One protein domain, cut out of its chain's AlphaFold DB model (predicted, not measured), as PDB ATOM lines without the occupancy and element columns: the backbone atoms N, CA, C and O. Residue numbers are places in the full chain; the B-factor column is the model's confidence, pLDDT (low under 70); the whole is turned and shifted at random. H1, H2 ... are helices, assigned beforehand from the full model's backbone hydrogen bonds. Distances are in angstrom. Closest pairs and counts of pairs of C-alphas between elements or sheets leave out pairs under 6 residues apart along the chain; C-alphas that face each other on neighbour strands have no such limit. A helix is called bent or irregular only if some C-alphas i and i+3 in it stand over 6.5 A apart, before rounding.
ATOM      1  N   PRO A 323     -24.439   3.522 -25.347       76.94
ATOM      2  CA  PRO A 323     -23.377   3.482 -26.352       76.94
ATOM      3  C   PRO A 323     -23.069   4.866 -26.940       76.94
ATOM      4  O   PRO A 323     -21.941   5.125 -27.368       76.94
ATOM      5  N   LEU A 324     -24.047   5.783 -26.952       78.69
ATOM      6  CA  LEU A 324     -23.817   7.168 -27.359       78.69
ATOM      7  C   LEU A 324     -22.879   7.893 -26.381       78.69
ATOM      8  O   LEU A 324     -21.949   8.560 -26.828       78.69
ATOM      9  N   ILE A 325     -23.058   7.724 -25.067       75.31
ATOM     10  CA  ILE A 325     -22.141   8.264 -24.047       75.31
ATOM     11  C   ILE A 325     -20.732   7.696 -24.230       75.31
ATOM     12  O   ILE A 325     -19.756   8.447 -24.194       75.31
ATOM     13  N   ASP A 326     -20.603   6.391 -24.461       73.00
ATOM     14  CA  ASP A 326     -19.295   5.768 -24.686       73.00
ATOM     15  C   ASP A 326     -18.612   6.336 -25.941       73.00
ATOM     16  O   ASP A 326     -17.423   6.661 -25.921       73.00
ATOM     17  N   THR A 327     -19.380   6.573 -27.007       72.38
ATOM     18  CA  THR A 327     -18.878   7.204 -28.238       72.38
ATOM     19  C   THR A 327     -18.402   8.641 -27.989       72.38
ATOM     20  O   THR A 327     -17.318   9.018 -28.439       72.38
ATOM     21  N   LEU A 328     -19.174   9.434 -27.239       71.62
ATOM     22  CA  LEU A 328     -18.873  10.839 -26.923       71.62
ATOM     23  C   LEU A 328     -17.761  11.011 -25.875       71.62
ATOM     24  O   LEU A 328     -17.114  12.050 -25.811       71.62
ATOM     25  N   THR A 329     -17.518  10.013 -25.026       69.12
ATOM     26  CA  THR A 329     -16.418  10.073 -24.048       69.12
ATOM     27  C   THR A 329     -15.068   9.738 -24.680       69.12
ATOM     28  O   THR A 329     -14.045  10.292 -24.253       69.12
ATOM     29  N   GLN A 330     -15.063   8.868 -25.697       65.12
ATOM     30  CA  GLN A 330     -13.873   8.456 -26.447       65.12
ATOM     31  C   GLN A 330     -13.466   9.444 -27.549       65.12
ATOM     32  O   GLN A 330     -12.276   9.568 -27.830       65.12
ATOM     33  N   ARG A 331     -14.424  10.140 -28.176       59.97
ATOM     34  CA  ARG A 331     -14.194  11.095 -29.273       59.97
ATOM     35  C   ARG A 331     -14.808  12.451 -28.938       59.97
ATOM     36  O   ARG A 331     -15.866  12.495 -28.324       59.97
ATOM     37  N   ASP A 332     -14.200  13.546 -29.392       60.53
ATOM     38  CA  ASP A 332     -14.861  14.859 -29.343       60.53
ATOM     39  C   ASP A 332     -16.160  14.827 -30.164       60.53
ATOM     40  O   ASP A 332     -16.274  14.060 -31.124       60.53
ATOM     41  N   ALA A 333     -17.150  15.658 -29.819       55.44
ATOM     42  CA  ALA A 333     -18.486  15.596 -30.422       55.44
ATOM     43  C   ALA A 333     -18.491  15.771 -31.960       55.44
ATOM     44  O   ALA A 333     -19.345  15.208 -32.646       55.44
ATOM     45  N   CYS A 334     -17.495  16.467 -32.523       54.19
ATOM     46  CA  CYS A 334     -17.285  16.577 -33.972       54.19
ATOM     47  C   CYS A 334     -16.821  15.265 -34.643       54.19
ATOM     48  O   CYS A 334     -16.991  15.112 -35.849       54.19
ATOM     49  N   GLY A 335     -16.246  14.326 -33.884       57.19
ATOM     50  CA  GLY A 335     -15.790  13.006 -34.340       57.19
ATOM     51  C   GLY A 335     -16.817  11.875 -34.171       57.19
ATOM     52  O   GLY A 335     -16.506  10.716 -34.474       57.19
ATOM     53  N   ALA A 336     -18.023  12.184 -33.679       67.56
ATOM     54  CA  ALA A 336     -19.141  11.246 -33.613       67.56
ATOM     55  C   ALA A 336     -19.774  11.021 -35.008       67.56
ATOM     56  O   ALA A 336     -19.753  11.935 -35.838       67.56
ATOM     57  N   PRO A 337     -20.360   9.835 -35.286       71.81
ATOM     58  CA  PRO A 337     -21.109   9.583 -36.522       71.81
ATOM     59  C   PRO A 337     -22.176  10.656 -36.798       71.81
ATOM     60  O   PRO A 337     -22.793  11.188 -35.872       71.81
ATOM     61  N   LEU A 338     -22.438  10.959 -38.074       73.19
ATOM     62  CA  LEU A 338     -23.392  12.007 -38.472       73.19
ATOM     63  C   LEU A 338     -24.812  11.710 -37.965       73.19
ATOM     64  O   LEU A 338     -25.519  12.633 -37.569       73.19
ATOM     65  N   ALA A 339     -25.199  10.434 -37.882       72.38
ATOM     66  CA  ALA A 339     -26.469  10.017 -37.285       72.38
ATOM     67  C   ALA A 339     -26.573  10.398 -35.793       72.38
ATOM     68  O   ALA A 339     -27.612  10.889 -35.354       72.38
ATOM     69  N   CYS A 340     -25.490  10.247 -35.019       75.38
ATOM     70  CA  CYS A 340     -25.436  10.691 -33.621       75.38
ATOM     71  C   CYS A 340     -25.595  12.201 -33.512       75.38
ATOM     72  O   CYS A 340     -26.291  12.690 -32.629       75.38
ATOM     73  N   ARG A 341     -24.952  12.945 -34.414       73.31
ATOM     74  CA  ARG A 341     -25.028  14.407 -34.438       73.31
ATOM     75  C   ARG A 341     -26.439  14.877 -34.773       73.31
ATOM     76  O   ARG A 341     -26.939  15.764 -34.095       73.31
ATOM     77  N   LEU A 342     -27.116  14.237 -35.728       72.75
ATOM     78  CA  LEU A 342     -28.529  14.510 -36.004       72.75
ATOM     79  C   LEU A 342     -29.404  14.201 -34.780       72.75
ATOM     80  O   LEU A 342     -30.209  15.039 -34.385       72.75
ATOM     81  N   ALA A 343     -29.211  13.048 -34.137       73.56
ATOM     82  CA  ALA A 343     -29.937  12.683 -32.922       73.56
ATOM     83  C   ALA A 343     -29.746  13.715 -31.796       73.56
ATOM     84  O   ALA A 343     -30.724  14.173 -31.209       73.56
ATOM     85  N   LEU A 344     -28.504  14.140 -31.544       73.88
ATOM     86  CA  LEU A 344     -28.191  15.208 -30.590       73.88
ATOM     87  C   LEU A 344     -28.840  16.532 -31.013       73.88
ATOM     88  O   LEU A 344     -29.388  17.224 -30.166       73.88
ATOM     89  N   SER A 345     -28.852  16.863 -32.307       70.69
ATOM     90  CA  SER A 345     -29.499  18.087 -32.797       70.69
ATOM     91  C   SER A 345     -30.993  18.112 -32.527       70.69
ATOM     92  O   SER A 345     -31.512  19.133 -32.095       70.69
ATOM     93  N   ILE A 346     -31.678  16.983 -32.718       69.94
ATOM     94  CA  ILE A 346     -33.113  16.868 -32.472       69.94
ATOM     95  C   ILE A 346     -33.375  16.972 -30.970       69.94
ATOM     96  O   ILE A 346     -34.217  17.770 -30.560       69.94
ATOM     97  N   LEU A 347     -32.604  16.242 -30.155       71.88
ATOM     98  CA  LEU A 347     -32.705  16.280 -28.695       71.88
ATOM     99  C   LEU A 347     -32.476  17.689 -28.136       71.88
ATOM    100  O   LEU A 347     -33.207  18.103 -27.244       71.88
ATOM    101  N   PHE A 348     -31.509  18.440 -28.674       69.62
ATOM    102  CA  PHE A 348     -31.153  19.772 -28.178       69.62
ATOM    103  C   PHE A 348     -31.840  20.942 -28.913       69.62
ATOM    104  O   PHE A 348     -31.703  22.083 -28.483       69.62
ATOM    105  N   SER A 349     -32.641  20.686 -29.955       64.56
ATOM    106  CA  SER A 349     -33.261  21.719 -30.816       64.56
ATOM    107  C   SER A 349     -34.181  22.724 -30.098       64.56
ATOM    108  O   SER A 349     -34.423  23.817 -30.617       64.56
ATOM    109  N   GLY A 350     -34.701  22.363 -28.918       58.97
ATOM    110  CA  GLY A 350     -35.548  23.213 -28.071       58.97
ATOM    111  C   GLY A 350     -34.808  23.958 -26.951       58.97
ATOM    112  O   GLY A 350     -35.417  24.768 -26.250       58.97
ATOM    113  N   PHE A 351     -33.507  23.715 -26.760       62.25
ATOM    114  CA  PHE A 351     -32.721  24.277 -25.659       62.25
ATOM    115  C   PHE A 351     -32.121  25.638 -26.029       62.25
ATOM    116  O   PHE A 351     -30.914  25.788 -26.175       62.25
ATOM    117  N   ASN A 352     -32.954  26.673 -26.112       52.78
ATOM    118  CA  ASN A 352     -32.475  28.037 -26.381       52.78
ATOM    119  C   ASN A 352     -31.645  28.658 -25.225       52.78
ATOM    120  O   ASN A 352     -31.139  29.765 -25.374       52.78
ATOM    121  N   CYS A 353     -31.546  27.999 -24.060       44.09
ATOM    122  CA  CYS A 353     -31.005  28.580 -22.819       44.09
ATOM    123  C   CYS A 353     -29.594  28.083 -22.439       44.09
ATOM    124  O   CYS A 353     -28.882  28.760 -21.701       44.09
ATOM    125  N   LEU A 354     -29.168  26.911 -22.925       48.28
ATOM    126  CA  LEU A 354     -27.815  26.411 -22.669       48.28
ATOM    127  C   LEU A 354     -26.856  27.052 -23.678       48.28
ATOM    128  O   LEU A 354     -27.053  26.885 -24.875       48.28
ATOM    129  N   ASP A 355     -25.884  27.808 -23.148       50.72
ATOM    130  CA  ASP A 355     -24.759  28.507 -23.794       50.72
ATOM    131  C   ASP A 355     -24.680  28.266 -25.316       50.72
ATOM    132  O   ASP A 355     -24.437  27.137 -25.735       50.72
ATOM    133  N   SER A 356     -24.846  29.315 -26.141       51.38
ATOM    134  CA  SER A 356     -24.704  29.294 -27.623       51.38
ATOM    135  C   SER A 356     -23.559  28.401 -28.141       51.38
ATOM    136  O   SER A 356     -23.670  27.742 -29.173       51.38
ATOM    137  N   LYS A 357     -22.514  28.265 -27.320       51.75
ATOM    138  CA  LYS A 357     -21.399  27.333 -27.457       51.75
ATOM    139  C   LYS A 357     -21.771  25.863 -27.652       51.75
ATOM    140  O   LYS A 357     -20.997  25.195 -28.311       51.75
ATOM    141  N   ILE A 358     -22.860  25.309 -27.106       52.97
ATOM    142  CA  ILE A 358     -23.228  23.889 -27.311       52.97
ATOM    143  C   ILE A 358     -23.736  23.663 -28.735       52.97
ATOM    144  O   ILE A 358     -23.361  22.677 -29.369       52.97
ATOM    145  N   HIS A 359     -24.534  24.595 -29.255       54.47
ATOM    146  CA  HIS A 359     -24.970  24.573 -30.650       54.47
ATOM    147  C   HIS A 359     -23.769  24.703 -31.601       54.47
ATOM    148  O   HIS A 359     -23.649  23.913 -32.543       54.47
ATOM    149  N   ASP A 360     -22.835  25.607 -31.285       53.59
ATOM    150  CA  ASP A 360     -21.585  25.804 -32.033       53.59
ATOM    151  C   ASP A 360     -20.618  24.605 -31.912       53.59
ATOM    152  O   ASP A 360     -20.030  24.176 -32.904       53.59
ATOM    153  N   LEU A 361     -20.487  24.003 -30.720       49.56
ATOM    154  CA  LEU A 361     -19.641  22.827 -30.430       49.56
ATOM    155  C   LEU A 361     -20.096  21.583 -31.194       49.56
ATOM    156  O   LEU A 361     -19.283  20.725 -31.536       49.56
ATOM    157  N   LEU A 362     -21.401  21.458 -31.427       50.59
ATOM    158  CA  LEU A 362     -21.990  20.302 -32.090       50.59
ATOM    159  C   LEU A 362     -22.067  20.478 -33.621       50.59
ATOM    160  O   LEU A 362     -22.307  19.494 -34.334       50.59
ATOM    161  N   GLY A 363     -21.831  21.694 -34.143       49.03
ATOM    162  CA  GLY A 363     -21.909  22.025 -35.572       49.03
ATOM    163  C   GLY A 363     -23.234  21.580 -36.194       49.03
ATOM    164  O   GLY A 363     -23.241  20.991 -37.277       49.03
ATOM    165  N   LEU A 364     -24.324  21.705 -35.434       51.44
ATOM    166  CA  LEU A 364     -25.618  21.134 -35.793       51.44
ATOM    167  C   LEU A 364     -26.251  21.959 -36.914       51.44
ATOM    168  O   LEU A 364     -26.184  23.187 -36.850       51.44
ATOM    169  N   PRO A 365     -26.882  21.324 -37.915       47.16
ATOM    170  CA  PRO A 365     -27.642  22.062 -38.915       47.16
ATOM    171  C   PRO A 365     -28.751  22.882 -38.236       47.16
ATOM    172  O   PRO A 365     -29.358  22.428 -37.260       47.16
ATOM    173  N   GLU A 366     -29.011  24.093 -38.743       48.97
ATOM    174  CA  GLU A 366     -30.177  24.890 -38.341       48.97
ATOM    175  C   GLU A 366     -31.461  24.063 -38.477       48.97
ATOM    176  O   GLU A 366     -31.547  23.199 -39.345       48.97
ATOM    177  N   ARG A 367     -32.441  24.319 -37.597       46.50
ATOM    178  CA  ARG A 367     -33.720  23.595 -37.448       46.50
ATOM    179  C   ARG A 367     -34.190  22.870 -38.725       46.50
ATOM    180  O   ARG A 367     -34.899  23.440 -39.551       46.50
ATOM    181  N   GLY A 368     -33.879  21.576 -38.811       49.28
ATOM    182  CA  GLY A 368     -34.452  20.668 -39.805       49.28
ATOM    183  C   GLY A 368     -33.675  20.511 -41.114       49.28
ATOM    184  O   GLY A 368     -32.569  21.010 -41.302       49.28
ATOM    185  N   PHE A 369     -34.271  19.760 -42.040       50.16
ATOM    186  CA  PHE A 369     -33.784  19.637 -43.413       50.16
ATOM    187  C   PHE A 369     -34.347  20.807 -44.238       50.16
ATOM    188  O   PHE A 369     -35.523  20.796 -44.592       50.16
ATOM    189  N   ASN A 370     -33.530  21.831 -44.523       42.47
ATOM    190  CA  ASN A 370     -33.886  22.978 -45.378       42.47
ATOM    191  C   ASN A 370     -35.190  23.714 -44.981       42.47
ATOM    192  O   ASN A 370     -36.052  23.956 -45.822       42.47
ATOM    193  N   GLY A 371     -35.345  24.086 -43.705       40.84
ATOM    194  CA  GLY A 371     -36.462  24.928 -43.240       40.84
ATOM    195  C   GLY A 371     -37.757  24.185 -42.891       40.84
ATOM    196  O   GLY A 371     -38.710  24.814 -42.433       40.84
ATOM    197  N   VAL A 372     -37.801  22.855 -43.035       42.69
ATOM    198  CA  VAL A 372     -38.906  22.031 -42.524       42.69
ATOM    199  C   VAL A 372     -38.656  21.733 -41.045       42.69
ATOM    200  O   VAL A 372     -37.772  20.951 -40.694       42.69
ATOM    201  N   SER A 373     -39.424  22.368 -40.158       48.84
ATOM    202  CA  SER A 373     -39.339  22.139 -38.715       48.84
ATOM    203  C   SER A 373     -39.756  20.709 -38.365       48.84
ATOM    204  O   SER A 373     -40.887  20.314 -38.652       48.84
ATOM    205  N   PHE A 374     -38.890  19.953 -37.687       53.50
ATOM    206  CA  PHE A 374     -39.322  18.734 -37.006       53.50
ATOM    207  C   PHE A 374     -40.345  19.103 -35.929       53.50
ATOM    208  O   PHE A 374     -40.034  19.862 -35.010       53.50
ATOM    209  N   SER A 375     -41.555  18.559 -36.019       55.75
ATOM    210  CA  SER A 375     -42.500  18.597 -34.908       55.75
ATOM    211  C   SER A 375     -42.105  17.511 -33.909       55.75
ATOM    212  O   SER A 375     -42.376  16.329 -34.130       55.75
ATOM    213  N   VAL A 376     -41.423  17.895 -32.833       63.88
ATOM    214  CA  VAL A 376     -41.119  16.985 -31.722       63.88
ATOM    215  C   VAL A 376     -42.334  16.946 -30.800       63.88
ATOM    216  O   VAL A 376     -42.777  17.985 -30.316       63.88
ATOM    217  N   CYS A 377     -42.894  15.758 -30.577       67.50
ATOM    218  CA  CYS A 377     -43.976  15.584 -29.613       67.50
ATOM    219  C   CYS A 377     -43.444  15.715 -28.180       67.50
ATOM    220  O   CYS A 377     -42.365  15.210 -27.868       67.50
ATOM    221  N   THR A 378     -44.233  16.337 -27.305       77.19
ATOM    222  CA  THR A 378     -43.973  16.404 -25.860       77.19
ATOM    223  C   THR A 378     -43.869  14.999 -25.270       77.19
ATOM    224  O   THR A 378     -44.770  14.176 -25.456       77.19
ATOM    225  N   VAL A 379     -42.801  14.732 -24.522       81.81
ATOM    226  CA  VAL A 379     -42.627  13.489 -23.760       81.81
ATOM    227  C   VAL A 379     -43.607  13.472 -22.584       81.81
ATOM    228  O   VAL A 379     -43.752  14.478 -21.887       81.81
ATOM    229  N   SER A 380     -44.264  12.331 -22.354       83.94
ATOM    230  CA  SER A 380     -45.262  12.184 -21.287       83.94
ATOM    231  C   SER A 380     -44.662  12.358 -19.890       83.94
ATOM    232  O   SER A 380     -43.469  12.113 -19.663       83.94
ATOM    233  N   ALA A 381     -45.505  12.711 -18.916       82.56
ATOM    234  CA  ALA A 381     -45.094  12.830 -17.516       82.56
ATOM    235  C   ALA A 381     -44.375  11.573 -16.969       82.56
ATOM    236  O   ALA A 381     -43.403  11.700 -16.226       82.56
ATOM    237  N   GLU A 382     -44.768  10.362 -17.381       82.56
ATOM    238  CA  GLU A 382     -44.136   9.099 -16.947       82.56
ATOM    239  C   GLU A 382     -42.700   8.915 -17.469       82.56
ATOM    240  O   GLU A 382     -41.861   8.269 -16.833       82.56
ATOM    241  N   GLN A 383     -42.404   9.484 -18.638       84.38
ATOM    242  CA  GLN A 383     -41.113   9.359 -19.316       84.38
ATOM    243  C   GLN A 383     -40.162  10.527 -19.012       84.38
ATOM    244  O   GLN A 383     -38.964  10.426 -19.291       84.38
ATOM    245  N   SER A 384     -40.666  11.596 -18.389       87.94
ATOM    246  CA  SER A 384     -39.917  12.809 -18.027       87.94
ATOM    247  C   SER A 384     -38.616  12.520 -17.264       87.94
ATOM    248  O   SER A 384     -37.575  13.093 -17.580       87.94
ATOM    249  N   ALA A 385     -38.637  11.583 -16.310       88.00
ATOM    250  CA  ALA A 385     -37.473  11.226 -15.500       88.00
ATOM    251  C   ALA A 385     -36.364  10.556 -16.331       88.00
ATOM    252  O   ALA A 385     -35.198  10.946 -16.229       88.00
ATOM    253  N   LYS A 386     -36.723   9.620 -17.224       87.56
ATOM    254  CA  LYS A 386     -35.767   8.968 -18.138       87.56
ATOM    255  C   LYS A 386     -35.166   9.985 -19.095       87.56
ATOM    256  O   LYS A 386     -33.961   9.961 -19.338       87.56
ATOM    257  N   TYR A 387     -36.003  10.885 -19.608       86.31
ATOM    258  CA  TYR A 387     -35.576  11.943 -20.512       86.31
ATOM    259  C   TYR A 387     -34.596  12.903 -19.825       86.31
ATOM    260  O   TYR A 387     -33.510  13.140 -20.349       86.31
ATOM    261  N   LEU A 388     -34.907  13.373 -18.610       87.94
ATOM    262  CA  LEU A 388     -34.008  14.231 -17.832       87.94
ATOM    263  C   LEU A 388     -32.666  13.539 -17.544       87.94
ATOM    264  O   LEU A 388     -31.613  14.141 -17.754       87.94
ATOM    265  N   LEU A 389     -32.679  12.272 -17.113       88.75
ATOM    266  CA  LEU A 389     -31.457  11.495 -16.867       88.75
ATOM    267  C   LEU A 389     -30.605  11.364 -18.134       88.75
ATOM    268  O   LEU A 389     -29.392  11.570 -18.078       88.75
ATOM    269  N   ALA A 390     -31.231  11.075 -19.278       86.38
ATOM    270  CA  ALA A 390     -30.545  10.997 -20.562       86.38
ATOM    271  C   ALA A 390     -29.886  12.332 -20.935       86.38
ATOM    272  O   ALA A 390     -28.706  12.354 -21.281       86.38
ATOM    273  N   VAL A 391     -30.608  13.450 -20.802       83.38
ATOM    274  CA  VAL A 391     -30.079  14.789 -21.098       83.38
ATOM    275  C   VAL A 391     -28.896  15.126 -20.186       83.38
ATOM    276  O   VAL A 391     -27.851  15.535 -20.688       83.38
ATOM    277  N   VAL A 392     -29.002  14.913 -18.869       83.94
ATOM    278  CA  VAL A 392     -27.904  15.206 -17.923       83.94
ATOM    279  C   VAL A 392     -26.659  14.373 -18.237       83.94
ATOM    280  O   VAL A 392     -25.538  14.889 -18.218       83.94
ATOM    281  N   LEU A 393     -26.840  13.089 -18.551       83.00
ATOM    282  CA  LEU A 393     -25.738  12.211 -18.930       83.00
ATOM    283  C   LEU A 393     -25.070  12.660 -20.235       83.00
ATOM    284  O   LEU A 393     -23.840  12.691 -20.302       83.00
ATOM    285  N   LEU A 394     -25.857  13.047 -21.243       79.88
ATOM    286  CA  LEU A 394     -25.345  13.534 -22.523       79.88
ATOM    287  C   LEU A 394     -24.613  14.869 -22.371       79.88
ATOM    288  O   LEU A 394     -23.488  14.981 -22.847       79.88
ATOM    289  N   ILE A 395     -25.175  15.841 -21.640       76.62
ATOM    290  CA  ILE A 395     -24.509  17.126 -21.357       76.62
ATOM    291  C   ILE A 395     -23.154  16.890 -20.688       76.62
ATOM    292  O   ILE A 395     -22.165  17.514 -21.054       76.62
ATOM    293  N   LYS A 396     -23.076  15.952 -19.738       75.50
ATOM    294  CA  LYS A 396     -21.813  15.632 -19.068       75.50
ATOM    295  C   LYS A 396     -20.807  14.909 -19.969       75.50
ATOM    296  O   LYS A 396     -19.600  15.066 -19.777       75.50
ATOM    297  N   ALA A 397     -21.284  14.078 -20.893       74.00
ATOM    298  CA  ALA A 397     -20.430  13.373 -21.844       74.00
ATOM    299  C   ALA A 397     -19.816  14.329 -22.881       74.00
ATOM    300  O   ALA A 397     -18.701  14.086 -23.343       74.00
ATOM    301  N   LEU A 398     -20.502  15.429 -23.205       71.62
ATOM    302  CA  LEU A 398     -20.004  16.477 -24.091       71.62
ATOM    303  C   LEU A 398     -18.840  17.238 -23.428       71.62
ATOM    304  O   LEU A 398     -19.027  18.097 -22.567       71.62
ATOM    305  N   LYS A 399     -17.605  16.922 -23.831       57.16
ATOM    306  CA  LYS A 399     -16.403  17.664 -23.422       57.16
ATOM    307  C   LYS A 399     -16.305  18.975 -24.214       57.16
ATOM    308  O   LYS A 399     -16.301  18.917 -25.442       57.16
ATOM    309  N   PRO A 400     -16.151  20.149 -23.577       54.94
ATOM    310  CA  PRO A 400     -15.733  21.336 -24.308       54.94
ATOM    311  C   PRO A 400     -14.240  21.235 -24.652       54.94
ATOM    312  O   PRO A 400     -13.416  20.839 -23.822       54.94
ATOM    313  N   SER A 401     -13.883  21.661 -25.863       47.31
ATOM    314  CA  SER A 401     -12.508  21.738 -26.387       47.31
ATOM    315  C   SER A 401     -11.569  22.643 -25.569       47.31
ATOM    316  O   SER A 401     -10.361  22.643 -25.783       47.31
ATOM    317  N   THR A 402     -12.103  23.390 -24.600       42.78
ATOM    318  CA  THR A 402     -11.388  24.364 -23.763       42.78
ATOM    319  C   THR A 402     -10.917  23.818 -22.409       42.78
ATOM    320  O   THR A 402     -10.379  24.571 -21.603       42.78
ATOM    321  N   GLY A 403     -11.118  22.528 -22.108       42.56
ATOM    322  CA  GLY A 403     -10.654  21.917 -20.849       42.56
ATOM    323  C   GLY A 403     -11.465  22.290 -19.596       42.56
ATOM    324  O   GLY A 403     -11.176  21.789 -18.507       42.56
ATOM    325  N   LEU A 404     -12.517  23.106 -19.731       40.59
ATOM    326  CA  LEU A 404     -13.478  23.383 -18.664       40.59
ATOM    327  C   LEU A 404     -14.358  22.150 -18.417       40.59
ATOM    328  O   LEU A 404     -15.276  21.851 -19.173       40.59
ATOM    329  N   LYS A 405     -14.106  21.413 -17.334       46.09
ATOM    330  CA  LYS A 405     -15.049  20.392 -16.860       46.09
ATOM    331  C   LYS A 405     -16.339  21.100 -16.431       46.09
ATOM    332  O   LYS A 405     -16.341  21.723 -15.374       46.09
ATOM    333  N   TYR A 406     -17.414  20.995 -17.219       50.59
ATOM    334  CA  TYR A 406     -18.749  21.435 -16.799       50.59
ATOM    335  C   TYR A 406     -19.125  20.676 -15.521       50.59
ATOM    336  O   TYR A 406     -19.341  19.459 -15.527       50.59
ATOM    337  N   LEU A 407     -19.100  21.378 -14.390       54.59
ATOM    338  CA  LEU A 407     -19.406  20.812 -13.087       54.59
ATOM    339  C   LEU A 407     -20.894  21.048 -12.829       54.59
ATOM    340  O   LEU A 407     -21.250  22.031 -12.197       54.59
ATOM    341  N   ILE A 408     -21.747  20.157 -13.347       64.50
ATOM    342  CA  ILE A 408     -23.198  20.280 -13.153       64.50
ATOM    343  C   ILE A 408     -23.501  20.323 -11.648       64.50
ATOM    344  O   ILE A 408     -23.153  19.389 -10.918       64.50
ATOM    345  N   SER A 409     -24.104  21.413 -11.180       75.62
ATOM    346  CA  SER A 409     -24.540  21.600  -9.790       75.62
ATOM    347  C   SER A 409     -25.985  21.115  -9.575       75.62
ATOM    348  O   SER A 409     -26.722  20.899 -10.536       75.62
ATOM    349  N   THR A 410     -26.427  20.928  -8.323       76.81
ATOM    350  CA  THR A 410     -27.820  20.512  -8.035       76.81
ATOM    351  C   THR A 410     -28.837  21.550  -8.521       76.81
ATOM    352  O   THR A 410     -29.865  21.188  -9.089       76.81
ATOM    353  N   SER A 411     -28.513  22.843  -8.407       77.50
ATOM    354  CA  SER A 411     -29.321  23.944  -8.948       77.50
ATOM    355  C   SER A 411     -29.432  23.925 -10.474       77.50
ATOM    356  O   SER A 411     -30.482  24.267 -11.013       77.50
ATOM    357  N   GLU A 412     -28.384  23.498 -11.182       78.38
ATOM    358  CA  GLU A 412     -28.406  23.394 -12.646       78.38
ATOM    359  C   GLU A 412     -29.293  22.249 -13.133       78.38
ATOM    360  O   GLU A 412     -29.992  22.417 -14.129       78.38
ATOM    361  N   VAL A 413     -29.335  21.113 -12.423       82.56
ATOM    362  CA  VAL A 413     -30.261  20.009 -12.751       82.56
ATOM    363  C   VAL A 413     -31.714  20.482 -12.664       82.56
ATOM    364  O   VAL A 413     -32.525  20.172 -13.537       82.56
ATOM    365  N   LYS A 414     -32.035  21.284 -11.646       81.38
ATOM    366  CA  LYS A 414     -33.376  21.846 -11.466       81.38
ATOM    367  C   LYS A 414     -33.722  22.870 -12.549       81.38
ATOM    368  O   LYS A 414     -34.772  22.771 -13.178       81.38
ATOM    369  N   ALA A 415     -32.798  23.786 -12.846       81.69
ATOM    370  CA  ALA A 415     -32.956  24.751 -13.935       81.69
ATOM    371  C   ALA A 415     -33.124  24.071 -15.306       81.69
ATOM    372  O   ALA A 415     -33.892  24.542 -16.149       81.69
ATOM    373  N   LEU A 416     -32.436  22.946 -15.526       81.94
ATOM    374  CA  LEU A 416     -32.573  22.127 -16.726       81.94
ATOM    375  C   LEU A 416     -33.975  21.514 -16.829       81.94
ATOM    376  O   LEU A 416     -34.586  21.599 -17.892       81.94
ATOM    377  N   SER A 417     -34.498  20.955 -15.732       85.19
ATOM    378  CA  SER A 417     -35.869  20.433 -15.669       85.19
ATOM    379  C   SER A 417     -36.898  21.511 -16.023       85.19
ATOM    380  O   SER A 417     -37.723  21.322 -16.916       85.19
ATOM    381  N   ASP A 418     -36.788  22.695 -15.414       84.31
ATOM    382  CA  ASP A 418     -37.690  23.816 -15.698       84.31
ATOM    383  C   ASP A 418     -37.599  24.276 -17.158       84.31
ATOM    384  O   ASP A 418     -38.601  24.642 -17.773       84.31
ATOM    385  N   THR A 419     -36.392  24.263 -17.729       81.62
ATOM    386  CA  THR A 419     -36.163  24.627 -19.131       81.62
ATOM    387  C   THR A 419     -36.836  23.632 -20.072       81.62
ATOM    388  O   THR A 419     -37.479  24.058 -21.028       81.62
ATOM    389  N   LEU A 420     -36.750  22.332 -19.775       82.50
ATOM    390  CA  LEU A 420     -37.387  21.265 -20.550       82.50
ATOM    391  C   LEU A 420     -38.918  21.367 -20.568       82.50
ATOM    392  O   LEU A 420     -39.540  21.100 -21.601       82.50
ATOM    393  N   VAL A 421     -39.521  21.768 -19.444       85.56
ATOM    394  CA  VAL A 421     -40.966  22.036 -19.362       85.56
ATOM    395  C   VAL A 421     -41.318  23.268 -20.198       85.56
ATOM    396  O   VAL A 421     -42.222  23.221 -21.028       85.56
ATOM    397  N   ARG A 422     -40.574  24.374 -20.041       83.75
ATOM    398  CA  ARG A 422     -40.819  25.622 -20.791       83.75
ATOM    399  C   ARG A 422     -40.642  25.459 -22.299       83.75
ATOM    400  O   ARG A 422     -41.325  26.141 -23.056       83.75
ATOM    401  N   SER A 423     -39.735  24.587 -22.738       74.69
ATOM    402  CA  SER A 423     -39.511  24.305 -24.158       74.69
ATOM    403  C   SER A 423     -40.554  23.359 -24.761       74.69
ATOM    404  O   SER A 423     -40.503  23.116 -25.963       74.69
ATOM    405  N   GLY A 424     -41.460  22.792 -23.955       75.62
ATOM    406  CA  GLY A 424     -42.432  21.797 -24.412       75.62
ATOM    407  C   GLY A 424     -41.791  20.469 -24.828       75.62
ATOM    408  O   GLY A 424     -42.354  19.753 -25.648       75.62
ATOM    409  N   LEU A 425     -40.603  20.137 -24.306       77.31
ATOM    410  CA  LEU A 425     -39.971  18.835 -24.566       77.31
ATOM    411  C   LEU A 425     -40.495  17.764 -23.605       77.31
ATOM    412  O   LEU A 425     -40.672  16.618 -24.009       77.31
ATOM    413  N   ILE A 426     -40.792  18.142 -22.359       84.31
ATOM    414  CA  ILE A 426     -41.486  17.296 -21.381       84.31
ATOM    415  C   ILE A 426     -42.790  17.968 -20.950       84.31
ATOM    416  O   ILE A 426     -42.850  19.189 -20.820       84.31
ATOM    417  N   GLU A 427     -43.826  17.168 -20.719       84.94
ATOM    418  CA  GLU A 427     -45.143  17.648 -20.284       84.94
ATOM    419  C   GLU A 427     -45.089  18.292 -18.889       84.94
ATOM    420  O   GLU A 427     -45.670  19.350 -18.656       84.94
ATOM    421  N   GLN A 428     -44.384  17.647 -17.955       87.12
ATOM    422  CA  GLN A 428     -44.265  18.059 -16.555       87.12
ATOM    423  C   GLN A 428     -42.877  17.705 -16.012       87.12
ATOM    424  O   GLN A 428     -42.223  16.782 -16.506       87.12
ATOM    425  N   SER A 429     -42.436  18.429 -14.978       86.81
ATOM    426  CA  SER A 429     -41.200  18.102 -14.256       86.81
ATOM    427  C   SER A 429     -41.305  16.698 -13.643       86.81
ATOM    428  O   SER A 429     -42.366  16.354 -13.111       86.81
ATOM    429  N   PRO A 430     -40.234  15.883 -13.679       89.69
ATOM    430  CA  PRO A 430     -40.265  14.546 -13.114       89.69
ATOM    431  C   PRO A 430     -40.550  14.574 -11.618       89.69
ATOM    432  O   PRO A 430     -39.995  15.375 -10.867       89.69
ATOM    433  N   ILE A 431     -41.387  13.633 -11.183       91.00
ATOM    434  CA  ILE A 431     -41.639  13.392  -9.765       91.00
ATOM    435  C   ILE A 431     -40.316  12.921  -9.127       91.00
ATOM    436  O   ILE A 431     -39.754  11.928  -9.606       91.00
ATOM    437  N   PRO A 432     -39.827  13.561  -8.044       90.88
ATOM    438  CA  PRO A 432     -38.543  13.220  -7.422       90.88
ATOM    439  C   PRO A 432     -38.395  11.732  -7.066       90.88
ATOM    440  O   PRO A 432     -37.353  11.130  -7.317       90.88
ATOM    441  N   GLU A 433     -39.470  11.110  -6.569       92.12
ATOM    442  CA  GLU A 433     -39.534   9.672  -6.262       92.12
ATOM    443  C   GLU A 433     -39.203   8.807  -7.490       92.12
ATOM    444  O   GLU A 433     -38.379   7.894  -7.413       92.12
ATOM    445  N   MET A 434     -39.802   9.125  -8.643       90.00
ATOM    446  CA  MET A 434     -39.591   8.391  -9.892       90.00
ATOM    447  C   MET A 434     -38.194   8.619 -10.465       90.00
ATOM    448  O   MET A 434     -37.598   7.681 -11.000       90.00
ATOM    449  N   LEU A 435     -37.653   9.833 -10.318       92.25
ATOM    450  CA  LEU A 435     -36.286  10.138 -10.733       92.25
ATOM    451  C   LEU A 435     -35.276   9.293  -9.952       92.25
ATOM    452  O   LEU A 435     -34.394   8.693 -10.563       92.25
ATOM    453  N   ILE A 436     -35.430   9.188  -8.628       93.44
ATOM    454  CA  ILE A 436     -34.542   8.380  -7.777       93.44
ATOM    455  C   ILE A 436     -34.640   6.895  -8.148       93.44
ATOM    456  O   ILE A 436     -33.607   6.251  -8.329       93.44
ATOM    457  N   ILE A 437     -35.853   6.353  -8.316       91.88
ATOM    458  CA  ILE A 437     -36.053   4.940  -8.687       91.88
ATOM    459  C   ILE A 437     -35.335   4.611 -10.003       91.88
ATOM    460  O   ILE A 437     -34.613   3.619 -10.082       91.88
ATOM    461  N   GLN A 438     -35.484   5.448 -11.030       90.56
ATOM    462  CA  GLN A 438     -34.842   5.218 -12.327       90.56
ATOM    463  C   GLN A 438     -33.328   5.466 -12.297       90.56
ATOM    464  O   GLN A 438     -32.573   4.778 -12.975       90.56
ATOM    465  N   ALA A 439     -32.864   6.428 -11.501       92.44
ATOM    466  CA  ALA A 439     -31.444   6.716 -11.351       92.44
ATOM    467  C   ALA A 439     -30.687   5.566 -10.662       92.44
ATOM    468  O   ALA A 439     -29.562   5.250 -11.051       92.44
ATOM    469  N   LEU A 440     -31.298   4.914  -9.667       92.50
ATOM    470  CA  LEU A 440     -30.674   3.818  -8.918       92.50
ATOM    471  C   LEU A 440     -30.347   2.600  -9.791       92.50
ATOM    472  O   LEU A 440     -29.288   2.003  -9.596       92.50
ATOM    473  N   SER A 441     -31.197   2.240 -10.759       89.38
ATOM    474  CA  SER A 441     -30.903   1.109 -11.654       89.38
ATOM    475  C   SER A 441     -29.707   1.396 -12.564       89.38
ATOM    476  O   SER A 441     -28.829   0.550 -12.732       89.38
ATOM    477  N   LEU A 442     -29.600   2.631 -13.057       88.38
ATOM    478  CA  LEU A 442     -28.521   3.057 -13.946       88.38
ATOM    479  C   LEU A 442     -27.139   3.088 -13.269       88.38
ATOM    480  O   LEU A 442     -26.125   2.962 -13.955       88.38
ATOM    481  N   LEU A 443     -27.053   3.218 -11.940       89.12
ATOM    482  CA  LEU A 443     -25.768   3.211 -11.221       89.12
ATOM    483  C   LEU A 443     -24.959   1.916 -11.425       89.12
ATOM    484  O   LEU A 443     -23.732   1.951 -11.305       89.12
ATOM    485  N   LEU A 444     -25.610   0.793 -11.744       86.56
ATOM    486  CA  LEU A 444     -24.929  -0.468 -12.062       86.56
ATOM    487  C   LEU A 444     -24.522  -0.583 -13.537       86.56
ATOM    488  O   LEU A 444     -23.589  -1.322 -13.843       86.56
ATOM    489  N   GLU A 445     -25.186   0.149 -14.433       82.19
ATOM    490  CA  GLU A 445     -25.012   0.029 -15.886       82.19
ATOM    491  C   GLU A 445     -23.969   1.003 -16.453       82.19
ATOM    492  O   GLU A 445     -23.333   0.711 -17.464       82.19
ATOM    493  N   VAL A 446     -23.774   2.163 -15.814       80.50
ATOM    494  CA  VAL A 446     -22.950   3.246 -16.375       80.50
ATOM    495  C   VAL A 446     -21.500   3.270 -15.870       80.50
ATOM    496  O   VAL A 446     -21.169   2.778 -14.789       80.50
ATOM    497  N   SER A 447     -20.618   3.926 -16.632       78.25
ATOM    498  CA  SER A 447     -19.203   4.132 -16.284       78.25
ATOM    499  C   SER A 447     -18.992   5.061 -15.073       78.25
ATOM    500  O   SER A 447     -19.830   5.910 -14.767       78.25
ATOM    501  N   ASP A 448     -17.838   4.957 -14.395       74.12
ATOM    502  CA  ASP A 448     -17.510   5.750 -13.189       74.12
ATOM    503  C   ASP A 448     -17.741   7.284 -13.356       74.12
ATOM    504  O   ASP A 448     -18.315   7.907 -12.454       74.12
ATOM    505  N   PRO A 449     -17.390   7.932 -14.492       72.44
ATOM    506  CA  PRO A 449     -17.710   9.345 -14.721       72.44
ATOM    507  C   PRO A 449     -19.217   9.633 -14.803       72.44
ATOM    508  O   PRO A 449     -19.682  10.649 -14.268       72.44
ATOM    509  N   ALA A 450     -19.983   8.751 -15.449       78.94
ATOM    510  CA  ALA A 450     -21.430   8.869 -15.601       78.94
ATOM    511  C   ALA A 450     -22.156   8.672 -14.261       78.94
ATOM    512  O   ALA A 450     -23.054   9.456 -13.947       78.94
ATOM    513  N   LYS A 451     -21.684   7.760 -13.395       85.25
ATOM    514  CA  LYS A 451     -22.228   7.566 -12.033       85.25
ATOM    515  C   LYS A 451     -22.282   8.865 -11.242       85.25
ATOM    516  O   LYS A 451     -23.283   9.161 -10.603       85.25
ATOM    517  N   LYS A 452     -21.248   9.711 -11.344       83.88
ATOM    518  CA  LYS A 452     -21.244  11.020 -10.668       83.88
ATOM    519  C   LYS A 452     -22.375  11.947 -11.153       83.88
ATOM    520  O   LYS A 452     -22.813  12.776 -10.375       83.88
ATOM    521  N   ALA A 453     -22.825  11.857 -12.410       83.00
ATOM    522  CA  ALA A 453     -23.968  12.646 -12.900       83.00
ATOM    523  C   ALA A 453     -25.278  12.130 -12.303       83.00
ATOM    524  O   ALA A 453     -26.085  12.906 -11.812       83.00
ATOM    525  N   ILE A 454     -25.438  10.808 -12.286       89.75
ATOM    526  CA  ILE A 454     -26.616  10.151 -11.721       89.75
ATOM    527  C   ILE A 454     -26.765  10.485 -10.235       89.75
ATOM    528  O   ILE A 454     -27.840  10.892  -9.811       89.75
ATOM    529  N   ARG A 455     -25.674  10.412  -9.463       89.62
ATOM    530  CA  ARG A 455     -25.657  10.809  -8.044       89.62
ATOM    531  C   ARG A 455     -26.084  12.261  -7.828       89.62
ATOM    532  O   ARG A 455     -26.808  12.555  -6.886       89.62
ATOM    533  N   LEU A 456     -25.699  13.171  -8.727       86.94
ATOM    534  CA  LEU A 456     -26.153  14.564  -8.670       86.94
ATOM    535  C   LEU A 456     -27.663  14.686  -8.905       86.94
ATOM    536  O   LEU A 456     -28.310  15.441  -8.186       86.94
ATOM    537  N   CYS A 457     -28.233  13.926  -9.846       89.50
ATOM    538  CA  CYS A 457     -29.685  13.881 -10.048       89.50
ATOM    539  C   CYS A 457     -30.417  13.314  -8.826       89.50
ATOM    540  O   CYS A 457     -31.434  13.869  -8.419       89.50
ATOM    541  N   ILE A 458     -29.887  12.244  -8.223       92.12
ATOM    542  CA  ILE A 458     -30.442  11.653  -6.995       92.12
ATOM    543  C   ILE A 458     -30.429  12.686  -5.867       92.12
ATOM    544  O   ILE A 458     -31.444  12.868  -5.201       92.12
ATOM    545  N   LYS A 459     -29.309  13.393  -5.687       90.12
ATOM    546  CA  LYS A 459     -29.163  14.430  -4.665       90.12
ATOM    547  C   LYS A 459     -30.105  15.617  -4.893       90.12
ATOM    548  O   LYS A 459     -30.743  16.072  -3.954       90.12
ATOM    549  N   ALA A 460     -30.227  16.093  -6.131       88.25
ATOM    550  CA  ALA A 460     -31.141  17.184  -6.464       88.25
ATOM    551  C   ALA A 460     -32.606  16.798  -6.188       88.25
ATOM    552  O   ALA A 460     -33.335  17.576  -5.585       88.25
ATOM    553  N   ALA A 461     -33.024  15.581  -6.557       90.50
ATOM    554  CA  ALA A 461     -34.367  15.090  -6.246       90.50
ATOM    555  C   ALA A 461     -34.594  14.889  -4.744       90.50
ATOM    556  O   ALA A 461     -35.665  15.215  -4.238       90.50
ATOM    557  N   SER A 462     -33.608  14.367  -4.012       89.75
ATOM    558  CA  SER A 462     -33.759  14.117  -2.578       89.75
ATOM    559  C   SER A 462     -33.824  15.407  -1.754       89.75
ATOM    560  O   SER A 462     -34.537  15.439  -0.753       89.75
ATOM    561  N   GLU A 463     -33.169  16.485  -2.198       88.56
ATOM    562  CA  GLU A 463     -33.268  17.833  -1.611       88.56
ATOM    563  C   GLU A 463     -34.670  18.460  -1.764       88.56
ATOM    564  O   GLU A 463     -35.042  19.333  -0.981       88.56
ATOM    565  N   GLU A 464     -35.479  18.007  -2.730       87.44
ATOM    566  CA  GLU A 464     -36.858  18.479  -2.940       87.44
ATOM    567  C   GLU A 464     -37.899  17.730  -2.103       87.44
ATOM    568  O   GLU A 464     -39.060  18.140  -2.031       87.44
ATOM    569  N   MET A 465     -37.506  16.620  -1.483       88.38
ATOM    570  CA  MET A 465     -38.417  15.737  -0.771       88.38
ATOM    571  C   MET A 465     -38.444  16.032   0.727       88.38
ATOM    572  O   MET A 465     -37.427  16.248   1.381       88.38
TER     573      MET A 465
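Overview. This is residues 323 to 465 of the 831 residues of an uncharacterized protein of Trypanosoma cruzi Dm28c (UniProt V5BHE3). A hairpin of two long helices, H6 and H7, packs on one side of H4, the helix in the middle, while H5 meets H7 with its first residues and stands about perpendicular to it. On the other side of H4 lie H2 and, farther out, H3, in a part with few contacts, with H1 at the last residues of H4; a wide loop of residues 363 to 383 runs back from H3 to H4. The printed part has 143 residues with seven named helices, H1 to H7 in chain order, and no named strand: the class is all helix. It is compact, with a radius of gyration of the C-alphas of 14.9 A, and spans 45 by 31 by 24 A.

Along the chain. The longest helix, H7, holds residues 448 to 463 and measures 23.0 A, with C-alpha 463 at (-33.268, 17.833, -1.611). H6 is residues 432 to 445, 20.7 A; it is neither bent nor irregular, but only just: C-alphas 441 and 444 are 6.2 A apart. H4 is residues 384 to 397, 19.9 A, with C-alpha 384 at (-39.917, 12.809, -18.027). H5 is residues 410 to 422, 18.9 A, and H2 residues 338 to 348, 15.0 A. The short ones are H1, residues 323 to 330, with C-alpha 323 at (-23.377, 3.482, -26.352), and H3, residues 357 to 362.

Arrangement. H4 and H7 are the hubs, touching three helices each. H6 and H7 touch as a helical hairpin, opposite ways at a shallow tilt of 16 degrees; their closest C-alphas, Pro 432 and Ala 461, are 4.7 A apart. H7 touches H4 with residues 450 to 457 alone, at a steep tilt of 43 degrees, closest at C-alphas Leu 393 and Ala 453, 6.3 A. H6 touches H4 at Ala 385 and Leu 435, the closest C-alphas, 5.0 A. H5 touches H7 about perpendicular, at 78 degrees, the closest C-alphas being Thr 410 and Ala 460, 5.0 A. H1 touches H4 at a shallow tilt of 21 degrees, with C-alphas Thr 329 and Ala 397 closest, 5.6 A. H2 and H4 are near each other; H2 and H3 are close but not clearly touching, with C-alphas Arg 341 and Leu 362 7.0 A apart. Every O i to N i+4 pair is within hydrogen-bond range in H1 to H5; H6 has 6 of 10 and H7 10 of 12.

Size, cuts and confidence. The two C-alphas farthest apart, Asn 370 and Met 465, are 45.4 A apart. The printed part has no cut. The links H3 to H4 and H4 to H5 are long, and H6 to H7 is tight. The mean pLDDT of the printed part is 72.7; 49 residues are under 70, among them 348 to 377 and 399 to 408.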